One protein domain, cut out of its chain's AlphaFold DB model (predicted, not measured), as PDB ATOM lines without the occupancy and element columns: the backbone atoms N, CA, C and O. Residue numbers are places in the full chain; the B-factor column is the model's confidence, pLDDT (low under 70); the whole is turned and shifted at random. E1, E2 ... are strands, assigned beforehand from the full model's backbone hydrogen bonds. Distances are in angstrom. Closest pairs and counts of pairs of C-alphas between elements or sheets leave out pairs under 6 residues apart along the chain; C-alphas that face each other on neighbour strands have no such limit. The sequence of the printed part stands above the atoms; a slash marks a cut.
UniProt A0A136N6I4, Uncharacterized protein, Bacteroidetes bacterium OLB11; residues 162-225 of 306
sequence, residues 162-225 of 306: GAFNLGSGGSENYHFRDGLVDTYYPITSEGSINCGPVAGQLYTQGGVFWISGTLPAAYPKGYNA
ATOM      1  N   GLY A 162     241.882 274.262 130.813       95.25
ATOM      2  CA  GLY A 162     242.137 275.454 131.607       95.25
ATOM      3  C   GLY A 162     242.911 276.506 130.836       95.25
ATOM      4  O   GLY A 162     243.735 276.184 129.981       95.25
ATOM      5  N   ALA A 163     242.625 277.768 131.152       96.19
ATOM      6  CA  ALA A 163     243.442 278.878 130.689       96.19
ATOM      7  C   ALA A 163     244.792 278.880 131.418       96.19
ATOM      8  O   ALA A 163     244.857 278.517 132.594       96.19
ATOM      9  N   PHE A 164     245.847 279.306 130.732       95.44
ATOM     10  CA  PHE A 164     247.190 279.434 131.295       95.44
ATOM     11  C   PHE A 164     247.951 280.574 130.612       95.44
ATOM     12  O   PHE A 164     247.524 281.086 129.575       95.44
ATOM     13  N   ASN A 165     249.068 280.975 131.208       95.31
ATOM     14  CA  ASN A 165     249.964 281.973 130.642       95.31
ATOM     15  C   ASN A 165     251.138 281.253 129.982       95.31
ATOM     16  O   ASN A 165     251.838 280.497 130.648       95.31
ATOM     17  N   LEU A 166     251.313 281.474 128.683       93.88
ATOM     18  CA  LEU A 166     252.425 280.967 127.893       93.88
ATOM     19  C   LEU A 166     253.573 281.980 127.942       93.88
ATOM     20  O   LEU A 166     253.361 283.167 127.697       93.88
ATOM     21  N   GLY A 167     254.779 281.525 128.230       91.38
ATOM     22  CA  GLY A 167     255.929 282.358 128.530       91.38
ATOM     23  C   GLY A 167     256.058 282.665 130.019       91.38
ATOM     24  O   GLY A 167     255.081 282.946 130.714       91.38
ATOM     25  N   SER A 168     257.304 282.709 130.489       83.50
ATOM     26  CA  SER A 168     257.667 283.061 131.870       83.50
ATOM     27  C   SER A 168     257.333 284.516 132.239       83.50
ATOM     28  O   SER A 168     257.223 284.846 133.420       83.50
ATOM     29  N   GLY A 169     257.226 285.408 131.245       84.56
ATOM     30  CA  GLY A 169     257.271 286.861 131.454       84.56
ATOM     31  C   GLY A 169     258.628 287.357 131.979       84.56
ATOM     32  O   GLY A 169     258.709 288.471 132.498       84.56
ATOM     33  N   GLY A 170     259.658 286.508 131.906       86.00
ATOM     34  CA  GLY A 170     261.027 286.782 132.313       86.00
ATOM     35  C   GLY A 170     261.883 287.335 131.173       86.00
ATOM     36  O   GLY A 170     261.387 287.918 130.214       86.00
ATOM     37  N   SER A 171     263.202 287.179 131.302       86.81
ATOM     38  CA  SER A 171     264.191 287.687 130.341       86.81
ATOM     39  C   SER A 171     264.958 286.570 129.627       86.81
ATOM     40  O   SER A 171     266.079 286.790 129.162       86.81
ATOM     41  N   GLU A 172     264.419 285.349 129.607       88.19
ATOM     42  CA  GLU A 172     265.011 284.213 128.904       88.19
ATOM     43  C   GLU A 172     265.075 284.481 127.395       88.19
ATOM     44  O   GLU A 172     264.257 285.204 126.830       88.19
ATOM     45  N   ASN A 173     266.046 283.891 126.704       87.38
ATOM     46  CA  ASN A 173     266.098 284.031 125.252       87.38
ATOM     47  C   ASN A 173     264.989 283.197 124.596       87.38
ATOM     48  O   ASN A 173     264.740 282.065 125.001       87.38
ATOM     49  N   TYR A 174     264.379 283.752 123.553       87.75
ATOM     50  CA  TYR A 174     263.405 283.112 122.666       87.75
ATOM     51  C   TYR A 174     262.089 282.655 123.316       87.75
ATOM     52  O   TYR A 174     261.356 281.884 122.705       87.75
ATOM     53  N   HIS A 175     261.757 283.156 124.509       89.25
ATOM     54  CA  HIS A 175     260.501 282.833 125.189       89.25
ATOM     55  C   HIS A 175     259.266 283.334 124.415       89.25
ATOM     56  O   HIS A 175     259.331 284.328 123.678       89.25
ATOM     57  N   PHE A 176     258.132 282.654 124.601       92.69
ATOM     58  CA  PHE A 176     256.836 283.118 124.109       92.69
ATOM     59  C   PHE A 176     256.353 284.337 124.877       92.69
ATOM     60  O   PHE A 176     256.524 284.429 126.089       92.69
ATOM     61  N   ARG A 177     255.713 285.266 124.175       92.94
ATOM     62  CA  ARG A 177     255.279 286.533 124.755       92.94
ATOM     63  C   ARG A 177     254.166 287.204 123.965       92.94
ATOM     64  O   ARG A 177     253.863 286.819 122.834       92.94
ATOM     65  N   ASP A 178     253.600 288.253 124.551       93.75
ATOM     66  CA  ASP A 178     252.825 289.247 123.813       93.75
ATOM     67  C   ASP A 178     253.687 289.961 122.758       93.75
ATOM     68  O   ASP A 178     254.859 290.291 122.973       93.75
ATOM     69  N   GLY A 179     253.097 290.213 121.592       91.81
ATOM     70  CA  GLY A 179     253.787 290.817 120.460       91.81
ATOM     71  C   GLY A 179     254.337 292.216 120.719       91.81
ATOM     72  O   GLY A 179     255.405 292.539 120.201       91.81
ATOM     73  N   LEU A 180     253.667 293.036 121.535       91.12
ATOM     74  CA  LEU A 180     254.112 294.402 121.825       91.12
ATOM     75  C   LEU A 180     254.920 294.476 123.120       91.12
ATOM     76  O   LEU A 180     255.963 295.131 123.158       91.12
ATOM     77  N   VAL A 181     254.452 293.809 124.174       89.12
ATOM     78  CA  VAL A 181     255.045 293.891 125.516       89.12
ATOM     79  C   VAL A 181     255.805 292.609 125.839       89.12
ATOM     80  O   VAL A 181     255.339 291.517 125.539       89.12
ATOM     81  N   ASP A 182     256.996 292.732 126.427       88.81
ATOM     82  CA  ASP A 182     257.821 291.591 126.856       88.81
ATOM     83  C   ASP A 182     257.220 290.980 128.129       88.81
ATOM     84  O   ASP A 182     257.623 291.272 129.250       88.81
ATOM     85  N   THR A 183     256.120 290.251 127.949       91.25
ATOM     86  CA  THR A 183     255.321 289.619 129.000       91.25
ATOM     87  C   THR A 183     254.662 288.353 128.458       91.25
ATOM     88  O   THR A 183     254.670 288.133 127.250       91.25
ATOM     89  N   TYR A 184     254.073 287.531 129.324       93.38
ATOM     90  CA  TYR A 184     253.416 286.284 128.930       93.38
ATOM     91  C   TYR A 184     252.260 286.499 127.934       93.38
ATOM     92  O   TYR A 184     251.642 287.563 127.872       93.38
ATOM     93  N   TYR A 185     251.919 285.449 127.192       94.88
ATOM     94  CA  TYR A 185     250.765 285.386 126.305       94.88
ATOM     95  C   TYR A 185     249.647 284.517 126.913       94.88
ATOM     96  O   TYR A 185     249.844 283.317 127.108       94.88
ATOM     97  N   PRO A 186     248.456 285.060 127.219       95.88
ATOM     98  CA  PRO A 186     247.380 284.276 127.821       95.88
ATOM     99  C   PRO A 186     246.688 283.362 126.798       95.88
ATOM    100  O   PRO A 186     246.078 283.823 125.831       95.88
ATOM    101  N   ILE A 187     246.689 282.055 127.057       96.88
ATOM    102  CA  ILE A 187     245.903 281.062 126.320       96.88
ATOM    103  C   ILE A 187     244.575 280.848 127.045       96.88
ATOM    104  O   ILE A 187     244.533 280.335 128.159       96.88
ATOM    105  N   THR A 188     243.468 281.238 126.412       97.38
ATOM    106  CA  THR A 188     242.120 281.217 127.024       97.38
ATOM    107  C   THR A 188     241.101 280.362 126.270       97.38
ATOM    108  O   THR A 188     239.974 280.201 126.738       97.38
ATOM    109  N   SER A 189     241.467 279.823 125.104       97.50
ATOM    110  CA  SER A 189     240.618 278.941 124.300       97.50
ATOM    111  C   SER A 189     241.437 278.162 123.266       97.50
ATOM    112  O   SER A 189     242.606 278.469 123.033       97.50
ATOM    113  N   GLU A 190     240.796 277.214 122.574       97.25
ATOM    114  CA  GLU A 190     241.346 276.615 121.350       97.25
ATOM    115  C   GLU A 190     241.071 277.437 120.069       97.25
ATOM    116  O   GLU A 190     241.282 276.949 118.959       97.25
ATOM    117  N   GLY A 191     240.616 278.689 120.187       97.38
ATOM    118  CA  GLY A 191     240.401 279.583 119.045       97.38
ATOM    119  C   GLY A 191     241.689 279.913 118.281       97.38
ATOM    120  O   GLY A 191     242.799 279.712 118.769       97.38
ATOM    121  N   SER A 192     241.560 280.425 117.057       96.12
ATOM    122  CA  SER A 192     242.725 280.851 116.276       96.12
ATOM    123  C   SER A 192     243.472 281.999 116.960       96.12
ATOM    124  O   SER A 192     242.834 282.945 117.423       96.12
ATOM    125  N   ILE A 193     244.804 281.958 116.945       95.44
ATOM    126  CA  ILE A 193     245.675 283.001 117.500       95.44
ATOM    127  C   ILE A 193     246.426 283.677 116.357       95.44
ATOM    128  O   ILE A 193     247.053 283.003 115.546       95.44
ATOM    129  N   ASN A 194     246.377 285.004 116.292       94.69
ATOM    130  CA  ASN A 194     247.231 285.760 115.379       94.69
ATOM    131  C   ASN A 194     248.629 285.902 115.970       94.69
ATOM    132  O   ASN A 194     248.779 286.085 117.179       94.69
ATOM    133  N   CYS A 195     249.634 285.851 115.109       93.38
ATOM    134  CA  CYS A 195     251.027 285.828 115.509       93.38
ATOM    135  C   CYS A 195     251.795 286.965 114.835       93.38
ATOM    136  O   CYS A 195     251.678 287.179 113.623       93.38
ATOM    137  N   GLY A 196     252.550 287.715 115.634       92.50
ATOM    138  CA  GLY A 196     253.236 288.921 115.186       92.50
ATOM    139  C   GLY A 196     253.574 289.890 116.323       92.50
ATOM    140  O   GLY A 196     253.184 289.668 117.465       92.50
ATOM    141  N   PRO A 197     254.302 290.980 116.023       91.75
ATOM    142  CA  PRO A 197     254.866 291.894 117.019       91.75
ATOM    143  C   PRO A 197     253.880 292.994 117.466       91.75
ATOM    144  O   PRO A 197     254.276 294.120 117.761       91.75
ATOM    145  N   VAL A 198     252.575 292.712 117.453       92.75
ATOM    146  CA  VAL A 198     251.521 293.663 117.847       92.75
ATOM    147  C   VAL A 198     250.847 293.176 119.127       92.75
ATOM    148  O   VAL A 198     250.769 291.977 119.376       92.75
ATOM    149  N   ALA A 199     250.339 294.105 119.937       94.38
ATOM    150  CA  ALA A 199     249.647 293.784 121.181       94.38
ATOM    151  C   ALA A 199     248.495 292.795 120.943       94.38
ATOM    152  O   ALA A 199     247.698 292.968 120.015       94.38
ATOM    153  N   GLY A 200     248.402 291.772 121.788       92.94
ATOM    154  CA  GLY A 200     247.414 290.698 121.707       92.94
ATOM    155  C   GLY A 200     247.751 289.584 120.712       92.94
ATOM    156  O   GLY A 200     246.976 288.633 120.585       92.94
ATOM    157  N   GLN A 201     248.889 289.657 120.017       94.06
ATOM    158  CA  GLN A 201     249.376 288.597 119.131       94.06
ATOM    159  C   GLN A 201     250.461 287.762 119.814       94.06
ATOM    160  O   GLN A 201     251.236 288.284 120.614       94.06
ATOM    161  N   LEU A 202     250.508 286.465 119.502       93.94
ATOM    162  CA  LEU A 202     251.556 285.578 120.001       93.94
ATOM    163  C   LEU A 202     252.864 285.870 119.272       93.94
ATOM    164  O   LEU A 202     252.903 285.919 118.040       93.94
ATOM    165  N   TYR A 203     253.942 286.019 120.028       92.31
ATOM    166  CA  TYR A 203     255.257 286.295 119.479       92.31
ATOM    167  C   TYR A 203     256.351 285.571 120.258       92.31
ATOM    168  O   TYR A 203     256.124 285.090 121.365       92.31
ATOM    169  N   THR A 204     257.543 285.487 119.669       90.12
ATOM    170  CA  THR A 204     258.737 284.967 120.343       90.12
ATOM    171  C   THR A 204     259.767 286.074 120.492       90.12
ATOM    172  O   THR A 204     259.933 286.915 119.602       90.12
ATOM    173  N   GLN A 205     260.457 286.103 121.630       86.94
ATOM    174  CA  GLN A 205     261.505 287.087 121.881       86.94
ATOM    175  C   GLN A 205     262.571 287.029 120.769       86.94
ATOM    176  O   GLN A 205     263.040 285.965 120.368       86.94
ATOM    177  N   GLY A 206     262.887 288.193 120.192       80.19
ATOM    178  CA  GLY A 206     263.798 288.316 119.047       80.19
ATOM    179  C   GLY A 206     263.219 287.919 117.680       80.19
ATOM    180  O   GLY A 206     263.930 288.040 116.686       80.19
ATOM    181  N   GLY A 207     261.958 287.472 117.594       74.81
ATOM    182  CA  GLY A 207     261.315 287.066 116.335       74.81
ATOM    183  C   GLY A 207     261.965 285.850 115.668       74.81
ATOM    184  O   GLY A 207     261.838 285.667 114.459       74.81
ATOM    185  N   VAL A 208     262.711 285.055 116.438       68.50
ATOM    186  CA  VAL A 208     263.587 283.995 115.916       68.50
ATOM    187  C   VAL A 208     262.792 282.797 115.411       68.50
ATOM    188  O   VAL A 208     263.130 282.220 114.377       68.50
ATOM    189  N   PHE A 209     261.699 282.458 116.092       66.25
ATOM    190  CA  PHE A 209     260.738 281.485 115.597       66.25
ATOM    191  C   PHE A 209     259.641 282.248 114.861       66.25
ATOM    192  O   PHE A 209     258.861 282.974 115.478       66.25
ATOM    193  N   TRP A 210     259.624 282.121 113.530       58.16
ATOM    194  CA  TRP A 210     258.721 282.821 112.610       58.16
ATOM    195  C   TRP A 210     257.269 282.360 112.748       58.16
ATOM    196  O   TRP A 210     256.679 281.807 111.817       58.16
ATOM    197  N   ILE A 211     256.653 282.629 113.893       64.31
ATOM    198  CA  ILE A 211     255.207 282.552 114.028       64.31
ATOM    199  C   ILE A 211     254.655 283.839 113.418       64.31
ATOM    200  O   ILE A 211     254.360 284.819 114.091       64.31
ATOM    201  N   SER A 212     254.623 283.863 112.090       70.56
ATOM    202  CA  SER A 212     253.918 284.879 111.318       70.56
ATOM    203  C   SER A 212     252.629 284.271 110.784       70.56
ATOM    204  O   SER A 212     252.591 283.096 110.416       70.56
ATOM    205  N   GLY A 213     251.559 285.060 110.769       85.88
ATOM    206  CA  GLY A 213     250.247 284.603 110.322       85.88
ATOM    207  C   GLY A 213     249.350 284.201 111.485       85.88
ATOM    208  O   GLY A 213     249.252 284.924 112.475       85.88
ATOM    209  N   THR A 214     248.653 283.079 111.343       92.00
ATOM    210  CA  THR A 214     247.615 282.662 112.286       92.00
ATOM    211  C   THR A 214     247.803 281.198 112.647       92.00
ATOM    212  O   THR A 214     247.769 280.330 111.775       92.00
ATOM    213  N   LEU A 215     247.938 280.920 113.940       92.81
ATOM    214  CA  LEU A 215     247.820 279.579 114.487       92.81
ATOM    215  C   LEU A 215     246.342 279.160 114.410       92.81
ATOM    216  O   LEU A 215     245.496 279.799 115.047       92.81
ATOM    217  N   PRO A 216     245.979 278.141 113.612       95.00
ATOM    218  CA  PRO A 216     244.581 277.803 113.386       95.00
ATOM    219  C   PRO A 216     243.941 277.177 114.629       95.00
ATOM    220  O   PRO A 216     244.615 276.606 115.488       95.00
ATOM    221  N   ALA A 217     242.607 277.207 114.692       95.81
ATOM    222  CA  ALA A 217     241.862 276.609 115.803       95.81
ATOM    223  C   ALA A 217     242.144 275.100 115.976       95.81
ATOM    224  O   ALA A 217     242.144 274.598 117.092       95.81
ATOM    225  N   ALA A 218     242.446 274.394 114.879       94.94
ATOM    226  CA  ALA A 218     242.757 272.963 114.884       94.94
ATOM    227  C   ALA A 218     244.142 272.610 115.463       94.94
ATOM    228  O   ALA A 218     244.379 271.448 115.777       94.94
ATOM    229  N   TYR A 219     245.060 273.575 115.589       94.19
ATOM    230  CA  TYR A 219     246.356 273.336 116.221       94.19
ATOM    231  C   TYR A 219     246.181 273.306 117.748       94.19
ATOM    232  O   TYR A 219     245.681 274.294 118.280       94.19
ATOM    233  N   PRO A 220     246.570 272.245 118.473       95.44
ATOM    234  CA  PRO A 220     246.412 272.200 119.926       95.44
ATOM    235  C   PRO A 220     247.225 273.299 120.617       95.44
ATOM    236  O   PRO A 220     248.429 273.403 120.407       95.44
ATOM    237  N   LYS A 221     246.579 274.128 121.437       95.50
ATOM    238  CA  LYS A 221     247.247 275.209 122.189       95.50
ATOM    239  C   LYS A 221     247.350 274.910 123.682       95.50
ATOM    240  O   LYS A 221     247.836 275.742 124.434       95.50
ATOM    241  N   GLY A 222     246.862 273.747 124.111       95.25
ATOM    242  CA  GLY A 222     246.860 273.318 125.506       95.25
ATOM    243  C   GLY A 222     245.703 273.873 126.331       95.25
ATOM    244  O   GLY A 222     245.627 273.573 127.518       95.25
ATOM    245  N   TYR A 223     244.763 274.630 125.752       96.94
ATOM    246  CA  TYR A 223     243.568 275.035 126.493       96.94
ATOM    247  C   TYR A 223     242.696 273.823 126.805       96.94
ATOM    248  O   TYR A 223     242.307 273.637 127.958       96.94
ATOM    249  N   ASN A 224     242.410 272.995 125.795       96.88
ATOM    250  CA  ASN A 224     241.647 271.762 125.973       96.88
ATOM    251  C   ASN A 224     242.376 270.786 126.904       96.88
ATOM    252  O   ASN A 224     243.596 270.827 127.059       96.88
ATOM    253  N   ALA A 225     241.613 269.882 127.519       95.75
ATOM    254  CA  ALA A 225     242.204 268.819 128.315       95.75
ATOM    255  C   ALA A 225     243.058 267.889 127.440       95.75
ATOM    256  O   ALA A 225     242.667 267.549 126.322       95.75
TER     257      ALA A 225
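Overview. This is residues 162 to 225 of the 306 residues of an uncharacterized protein of Bacteroidetes bacterium OLB11 (UniProt A0A136N6I4). Little regular structure is here: a body mostly of loops, with three short antiparallel strand pairs set in a triangle, E2 and E5 at one corner, E1 and E3 at the second, E4 and E6 at the third. The printed part has 64 residues, no named helix and strands E1 to E6 in chain order, 18 residues, all strand by class. It is compact, radius of gyration of the C-alphas 11.0 A, spanning 29 by 22 by 17 A.

Along the chain. Find C-alpha 176 at (256.836, 283.118, 124.109), where E2, residues 176 to 178, 7.3 A long, begins. E5 is residues 202 to 204, E1 164 to 166, E3 185 to 187, E4 193 to 195, and E6 213 to 215, ending at C-alpha 215, (247.820, 279.579, 114.487).

Arrangement. Within hydrogen-bond range, find N 177 and O 203 between E2 and E5, N 166 and O 185 between E1 and E3, and N 195 and O 213 between E4 and E6, each 2.8 A. The closest C-alphas of E2 and E3 are Arg 177 and Tyr 185, 4.9 A; of E4 and E5, Cys 195 and Leu 202, 4.5 A. E1 and E6 are apart.

Size, cuts and confidence. The farthest C-alphas, Gly 206 and Ala 225, are 30.5 A apart. The printed part has no cut and no long link; pLDDT is under 70 at residues 208 to 211.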